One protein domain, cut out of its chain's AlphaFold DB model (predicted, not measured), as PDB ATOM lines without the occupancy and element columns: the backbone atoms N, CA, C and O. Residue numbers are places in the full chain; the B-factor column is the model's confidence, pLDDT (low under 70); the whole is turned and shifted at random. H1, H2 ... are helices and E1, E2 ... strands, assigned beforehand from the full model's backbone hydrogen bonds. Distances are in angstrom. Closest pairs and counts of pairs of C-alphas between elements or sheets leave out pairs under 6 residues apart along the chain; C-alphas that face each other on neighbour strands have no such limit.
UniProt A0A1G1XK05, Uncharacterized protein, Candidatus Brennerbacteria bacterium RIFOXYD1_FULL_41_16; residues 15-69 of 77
ATOM      1  N   ALA A  15     149.874 146.289  41.129       91.00
ATOM      2  CA  ALA A  15     151.120 146.873  40.664       91.00
ATOM      3  C   ALA A  15     151.622 147.907  41.660       91.00
ATOM      4  O   ALA A  15     150.839 148.584  42.328       91.00
ATOM      5  N   GLN A  16     152.940 148.042  41.733       94.88
ATOM      6  CA  GLN A  16     153.594 149.065  42.526       94.88
ATOM      7  C   GLN A  16     154.605 149.798  41.655       94.88
ATOM      8  O   GLN A  16     155.440 149.171  41.010       94.88
ATOM      9  N   TYR A  17     154.547 151.123  41.687       94.00
ATOM     10  CA  TYR A  17     155.445 152.008  40.964       94.00
ATOM     11  C   TYR A  17     156.099 152.966  41.951       94.00
ATOM     12  O   TYR A  17     155.425 153.534  42.813       94.00
ATOM     13  N   LYS A  18     157.411 153.151  41.822       95.62
ATOM     14  CA  LYS A  18     158.130 154.237  42.485       95.62
ATOM     15  C   LYS A  18     158.194 155.412  41.516       95.62
ATOM     16  O   LYS A  18     158.601 155.235  40.374       95.62
ATOM     17  N   MET A  19     157.773 156.584  41.970       94.31
ATOM     18  CA  MET A  19     157.821 157.829  41.213       94.31
ATOM     19  C   MET A  19     158.751 158.800  41.926       94.31
ATOM     20  O   MET A  19     158.628 158.975  43.140       94.31
ATOM     21  N   SER A  20     159.638 159.437  41.169       94.38
ATOM     22  CA  SER A  20     160.569 160.455  41.654       94.38
ATOM     23  C   SER A  20     160.633 161.631  40.684       94.38
ATOM     24  O   SER A  20     160.542 161.412  39.476       94.38
ATOM     25  N   ASP A  21     160.809 162.848  41.195       91.06
ATOM     26  CA  ASP A  21     161.102 164.036  40.382       91.06
ATOM     27  C   ASP A  21     162.530 164.560  40.609       91.06
ATOM     28  O   ASP A  21     163.257 164.100  41.492       91.06
ATOM     29  N   GLU A  22     162.934 165.555  39.816       89.44
ATOM     30  CA  GLU A  22     164.259 166.193  39.895       89.44
ATOM     31  C   GLU A  22     164.495 166.958  41.209       89.44
ATOM     32  O   GLU A  22     165.624 167.320  41.532       89.44
ATOM     33  N   LYS A  23     163.436 167.209  41.986       88.19
ATOM     34  CA  LYS A  23     163.484 167.925  43.268       88.19
ATOM     35  C   LYS A  23     163.568 166.969  44.461       88.19
ATOM     36  O   LYS A  23     163.527 167.427  45.602       88.19
ATOM     37  N   GLY A  24     163.670 165.661  44.214       89.12
ATOM     38  CA  GLY A  24     163.760 164.633  45.248       89.12
ATOM     39  C   GLY A  24     162.425 164.292  45.918       89.12
ATOM     40  O   GLY A  24     162.421 163.673  46.983       89.12
ATOM     41  N   ASN A  25     161.284 164.681  45.336       92.38
ATOM     42  CA  ASN A  25     159.984 164.191  45.791       92.38
ATOM     43  C   ASN A  25     159.838 162.726  45.391       92.38
ATOM     44  O   ASN A  25     160.042 162.381  44.231       92.38
ATOM     45  N   GLU A  26     159.418 161.875  46.325       94.88
ATOM     46  CA  GLU A  26     159.254 160.446  46.064       94.88
ATOM     47  C   GLU A  26     157.898 159.935  46.562       94.88
ATOM     48  O   GLU A  26     157.510 160.146  47.717       94.88
ATOM     49  N   ILE A  27     157.179 159.215  45.697       95.69
ATOM     50  CA  ILE A  27     155.916 158.542  46.020       95.69
ATOM     51  C   ILE A  27     155.970 157.083  45.554       95.69
ATOM     52  O   ILE A  27     156.414 156.776  44.452       95.69
ATOM     53  N   ILE A  28     155.432 156.180  46.371       97.19
ATOM     54  CA  ILE A  28     154.985 154.860  45.929       97.19
ATOM     55  C   ILE A  28     153.519 154.940  45.508       97.19
ATOM     56  O   ILE A  28     152.641 155.212  46.332       97.19
ATOM     57  N   LEU A  29     153.254 154.648  44.239       96.81
ATOM     58  CA  LEU A  29     151.921 154.430  43.695       96.81
ATOM     59  C   LEU A  29     151.618 152.932  43.702       96.81
ATOM     60  O   LEU A  29     152.311 152.154  43.050       96.81
ATOM     61  N   LYS A  30     150.569 152.525  44.412       96.62
ATOM     62  CA  LYS A  30     150.042 151.158  44.359       96.62
ATOM     63  C   LYS A  30     148.721 151.158  43.612       96.62
ATOM     64  O   LYS A  30     147.833 151.935  43.959       96.62
ATOM     65  N   ILE A  31     148.589 150.276  42.630       94.19
ATOM     66  CA  ILE A  31     147.350 150.036  41.896       94.19
ATOM     67  C   ILE A  31     146.780 148.694  42.334       94.19
ATOM     68  O   ILE A  31     147.481 147.682  42.288       94.19
ATOM     69  N   ASP A  32     145.513 148.696  42.725       91.94
ATOM     70  CA  ASP A  32     144.700 147.502  42.885       91.94
ATOM     71  C   ASP A  32     143.671 147.491  41.765       91.94
ATOM     72  O   ASP A  32     142.623 148.141  41.789       91.94
ATOM     73  N   TYR A  33     144.012 146.730  40.745       87.25
ATOM     74  CA  TYR A  33     143.199 146.617  39.568       87.25
ATOM     75  C   TYR A  33     141.963 145.737  39.756       87.25
ATOM     76  O   TYR A  33     141.052 145.806  38.936       87.25
ATOM     77  N   LYS A  34     141.960 144.849  40.754       86.50
ATOM     78  CA  LYS A  34     140.802 144.000  41.050       86.50
ATOM     79  C   LYS A  34     139.697 144.848  41.677       86.50
ATOM     80  O   LYS A  34     138.540 144.712  41.299       86.50
ATOM     81  N   ASN A  35     140.079 145.756  42.572       89.88
ATOM     82  CA  ASN A  35     139.168 146.650  43.283       89.88
ATOM     83  C   ASN A  35     139.037 148.038  42.629       89.88
ATOM     84  O   ASN A  35     138.462 148.944  43.226       89.88
ATOM     85  N   ASN A  36     139.587 148.223  41.423       88.56
ATOM     86  CA  ASN A  36     139.597 149.492  40.686       88.56
ATOM     87  C   ASN A  36     140.046 150.696  41.542       88.56
ATOM     88  O   ASN A  36     139.459 151.779  41.490       88.56
ATOM     89  N   SER A  37     141.064 150.496  42.376       94.00
ATOM     90  CA  SER A  37     141.502 151.478  43.363       94.00
ATOM     91  C   SER A  37     143.010 151.703  43.307       94.00
ATOM     92  O   SER A  37     143.767 150.946  42.698       94.00
ATOM     93  N   TYR A  38     143.460 152.797  43.914       96.06
ATOM     94  CA  TYR A  38     144.878 153.096  44.038       96.06
ATOM     95  C   TYR A  38     145.181 153.762  45.376       96.06
ATOM     96  O   TYR A  38     144.328 154.416  45.977       96.06
ATOM     97  N   SER A  39     146.426 153.630  45.824       97.00
ATOM     98  CA  SER A  39     146.946 154.355  46.981       97.00
ATOM     99  C   SER A  39     148.282 155.011  46.655       97.00
ATOM    100  O   SER A  39     149.062 154.519  45.840       97.00
ATOM    101  N   LEU A  40     148.529 156.152  47.293       96.06
ATOM    102  CA  LEU A  40     149.781 156.893  47.204       96.06
ATOM    103  C   LEU A  40     150.412 156.917  48.592       96.06
ATOM    104  O   LEU A  40     149.775 157.370  49.543       96.06
ATOM    105  N   LYS A  41     151.657 156.462  48.701       95.12
ATOM    106  CA  LYS A  41     152.463 156.577  49.915       95.12
ATOM    107  C   LYS A  41     153.646 157.491  49.631       95.12
ATOM    108  O   LYS A  41     154.494 157.153  48.812       95.12
ATOM    109  N   ASN A  42     153.713 158.620  50.323       93.19
ATOM    110  CA  ASN A  42     154.873 159.501  50.247       93.19
ATOM    111  C   ASN A  42     156.069 158.803  50.905       93.19
ATOM    112  O   ASN A  42     155.935 158.255  52.003       93.19
ATOM    113  N   ILE A  43     157.210 158.803  50.224       91.38
ATOM    114  CA  ILE A  43     158.489 158.376  50.799       91.38
ATOM    115  C   ILE A  43     159.206 159.598  51.378       91.38
ATOM    116  O   ILE A  43     159.700 159.543  52.503       91.38
ATOM    117  N   SER A  44     159.213 160.716  50.648       87.00
ATOM    118  CA  SER A  44     159.777 161.974  51.131       87.00
ATOM    119  C   SER A  44     158.861 162.638  52.173       87.00
ATOM    120  O   SER A  44     157.632 162.531  52.111       87.00
ATOM    121  N   LYS A  45     159.463 163.354  53.139       79.44
ATOM    122  CA  LYS A  45     158.730 164.105  54.184       79.44
ATOM    123  C   LYS A  45     157.763 165.127  53.588       79.44
ATOM    124  O   LYS A  45     156.666 165.325  54.104       79.44
ATOM    125  N   THR A  46     158.171 165.748  52.489       82.19
ATOM    126  CA  THR A  46     157.399 166.746  51.759       82.19
ATOM    127  C   THR A  46     157.230 166.264  50.330       82.19
ATOM    128  O   THR A  46     158.183 165.801  49.706       82.19
ATOM    129  N   VAL A  47     156.001 166.344  49.826       85.38
ATOM    130  CA  VAL A  47     155.688 166.089  48.423       85.38
ATOM    131  C   VAL A  47     154.860 167.246  47.897       85.38
ATOM    132  O   VAL A  47     153.811 167.569  48.462       85.38
ATOM    133  N   ASN A  48     155.312 167.858  46.803       88.94
ATOM    134  CA  ASN A  48     154.572 168.933  46.151       88.94
ATOM    135  C   ASN A  48     153.181 168.451  45.680       88.94
ATOM    136  O   ASN A  48     153.015 167.353  45.141       88.94
ATOM    137  N   LYS A  49     152.165 169.303  45.860       90.56
ATOM    138  CA  LYS A  49     150.786 169.082  45.409       90.56
ATOM    139  C   LYS A  49     150.694 168.775  43.909       90.56
ATOM    140  O   LYS A  49     149.882 167.925  43.540       90.56
ATOM    141  N   SER A  50     151.503 169.421  43.069       92.62
ATOM    142  CA  SER A  50     151.521 169.185  41.619       92.62
ATOM    143  C   SER A  50     151.985 167.765  41.302       92.62
ATOM    144  O   SER A  50     151.239 167.015  40.682       92.62
ATOM    145  N   PHE A  51     153.113 167.337  41.876       92.88
ATOM    146  CA  PHE A  51     153.633 165.976  41.712       92.88
ATOM    147  C   PHE A  51     152.633 164.912  42.191       92.88
ATOM    148  O   PHE A  51     152.357 163.921  41.515       92.88
ATOM    149  N   ARG A  52     151.980 165.153  43.336       92.75
ATOM    150  CA  ARG A  52     150.906 164.273  43.819       92.75
ATOM    151  C   ARG A  52     149.710 164.231  42.862       92.75
ATOM    152  O   ARG A  52     149.038 163.208  42.772       92.75
ATOM    153  N   THR A  53     149.403 165.337  42.191       95.44
ATOM    154  CA  THR A  53     148.302 165.416  41.222       95.44
ATOM    155  C   THR A  53     148.626 164.617  39.964       95.44
ATOM    156  O   THR A  53     147.798 163.813  39.544       95.44
ATOM    157  N   GLU A  54     149.847 164.730  39.447       95.75
ATOM    158  CA  GLU A  54     150.341 163.914  38.332       95.75
ATOM    159  C   GLU A  54     150.304 162.418  38.665       95.75
ATOM    160  O   GLU A  54     149.762 161.624  37.895       95.75
ATOM    161  N   ALA A  55     150.750 162.029  39.866       94.81
ATOM    162  CA  ALA A  55     150.667 160.643  40.329       94.81
ATOM    163  C   ALA A  55     149.223 160.104  40.338       94.81
ATOM    164  O   ALA A  55     148.980 158.958  39.956       94.81
ATOM    165  N   ARG A  56     148.234 160.929  40.718       96.12
ATOM    166  CA  ARG A  56     146.809 160.554  40.637       96.12
ATOM    167  C   ARG A  56     146.320 160.425  39.197       96.12
ATOM    168  O   ARG A  56     145.508 159.545  38.920       96.12
ATOM    169  N   MET A  57     146.763 161.303  38.297       96.25
ATOM    170  CA  MET A  57     146.397 161.237  36.880       96.25
ATOM    171  C   MET A  57     146.921 159.949  36.246       96.25
ATOM    172  O   MET A  57     146.146 159.236  35.612       96.25
ATOM    173  N   ILE A  58     148.183 159.601  36.507       94.88
ATOM    174  CA  ILE A  58     148.784 158.338  36.063       94.88
ATOM    175  C   ILE A  58     148.018 157.145  36.640       94.88
ATOM    176  O   ILE A  58     147.662 156.235  35.899       94.88
ATOM    177  N   ALA A  59     147.681 157.161  37.933       94.75
ATOM    178  CA  ALA A  59     146.912 156.081  38.550       94.75
ATOM    179  C   ALA A  59     145.543 155.861  37.885       94.75
ATOM    180  O   ALA A  59     145.162 154.726  37.597       94.75
ATOM    181  N   ARG A  60     144.814 156.950  37.609       94.00
ATOM    182  CA  ARG A  60     143.527 156.899  36.899       94.00
ATOM    183  C   ARG A  60     143.688 156.362  35.483       94.00
ATOM    184  O   ARG A  60     142.862 155.567  35.047       94.00
ATOM    185  N   ASP A  61     144.737 156.781  34.783       92.50
ATOM    186  CA  ASP A  61     145.007 156.303  33.432       92.50
ATOM    187  C   ASP A  61     145.354 154.808  33.417       92.50
ATOM    188  O   ASP A  61     144.806 154.071  32.606       92.50
ATOM    189  N   LEU A  62     146.167 154.327  34.362       90.62
ATOM    190  CA  LEU A  62     146.481 152.901  34.512       90.62
ATOM    191  C   LEU A  62     145.226 152.061  34.774       90.62
ATOM    192  O   LEU A  62     145.004 151.056  34.099       90.62
ATOM    193  N   LEU A  63     144.376 152.494  35.711       89.94
ATOM    194  CA  LEU A  63     143.105 151.827  36.000       89.94
ATOM    195  C   LEU A  63     142.196 151.794  34.764       89.94
ATOM    196  O   LEU A  63     141.681 150.735  34.409       89.94
ATOM    197  N   ARG A  64     142.069 152.919  34.050       87.50
ATOM    198  CA  ARG A  64     141.305 153.008  32.796       87.50
ATOM    199  C   ARG A  64     141.865 152.082  31.714       87.50
ATOM    200  O   ARG A  64     141.096 151.410  31.034       87.50
ATOM    201  N   ARG A  65     143.191 152.021  31.558       80.69
ATOM    202  CA  ARG A  65     143.849 151.162  30.566       80.69
ATOM    203  C   ARG A  65     143.621 149.686  30.835       80.69
ATOM    204  O   ARG A  65     143.446 148.968  29.867       80.69
ATOM    205  N   LYS A  66     143.564 149.214  32.086       70.81
ATOM    206  CA  LYS A  66     143.195 147.808  32.329       70.81
ATOM    207  C   LYS A  66     141.755 147.506  31.909       70.81
ATOM    208  O   LYS A  66     141.504 146.427  31.393       70.81
ATOM    209  N   HIS A  67     140.820 148.439  32.077       58.88
ATOM    210  CA  HIS A  67     139.463 148.241  31.548       58.88
ATOM    211  C   HIS A  67     139.441 148.213  30.012       58.88
ATOM    212  O   HIS A  67     138.674 147.456  29.432       58.88
ATOM    213  N   GLY A  68     140.302 148.995  29.349       52.06
ATOM    214  CA  GLY A  68     140.445 148.979  27.883       52.06
ATOM    215  C   GLY A  68     141.289 147.819  27.332       52.06
ATOM    216  O   GLY A  68     141.123 147.419  26.185       52.06
ATOM    217  N   ILE A  69     142.186 147.272  28.148       52.72
ATOM    218  CA  ILE A  69     143.045 146.122  27.876       52.72
ATOM    219  C   ILE A  69     142.599 145.044  28.856       52.72
ATOM    220  O   ILE A  69     143.249 144.809  29.878       52.72
TER     221      ILE A  69
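This is residues 15 to 69 of the 77 residues of an uncharacterized protein of Candidatus Brennerbacteria bacterium RIFOXYD1_FULL_41_16 (UniProt A0A1G1XK05). A narrow three-stranded antiparallel sheet, E1, E2 and E3 side by side, has one long helix, H1, packed over one of its faces and running along the strands, while its other face is bare of named elements. The strands and the helix lie lengthwise together, and the outline is a rod whose C-alphas span 34 by 15 by 14 A. The printed part has 55 residues with three named strands and then one named helix, E1 E2 E3 H1; the sheet's order is E1, E2, E3, and the class is mixed, helices and strands. The whole is compact, with a radius of gyration of the C-alphas of 11.5 A.

Find C-alpha 15 at (151.120, 146.873, 40.664); there E1 begins, and it runs over residues 15 to 20. Go on to residues 26 to 32 for E2, which covers 19.7 A from first to last C-alpha. Next comes E3, residues 37 to 42, 17.0 A long. From C-alpha 49 at (150.786, 169.082, 45.409), H1 runs through residues 49 to 68 to C-alpha 68 at (140.445, 148.979, 27.883), 28.6 A away.

Begin with the sheet, a meander, each strand the antiparallel neighbour of the one before; E1 and E3 are its edge strands. E1 and E2 form a hairpin, with an angle of 162 degrees between their directions; look for N 17 and O 29, 2.8 A apart and within hydrogen-bond range. E2 and E3 form the next hairpin, also at 162 degrees, where N 30 and O 39 are within hydrogen-bond range at 2.9 A. H1 is on one face of this sheet, in two layers, a helix layer over a strand layer, at a height over the sheet of 9.2 A. It lies over E2 and E3, and only just not over E1, on which 2 of its C-alphas fall. On the local plane its line and that of E2 stand at 25 degrees, and it runs along the strands. Its closest C-alphas to E3 are those of Ala 59 and Tyr 38, 6.6 A apart; to E2, those of Ala 59 and Ile 31, 6.9 A. In H1 every O i to N i+4 pair is within hydrogen-bond range.

The two C-alphas farthest apart are those of Lys 45 and Ile 69, at 35.5 A. The printed part has no cut. The links E1 to E2 and E2 to E3 are tight, the link E3 to H1 is short, and no link is long. In the B-factor column you will find a mean pLDDT of 89.6 for the printed part of this model, with residues 67 to 69 under 70.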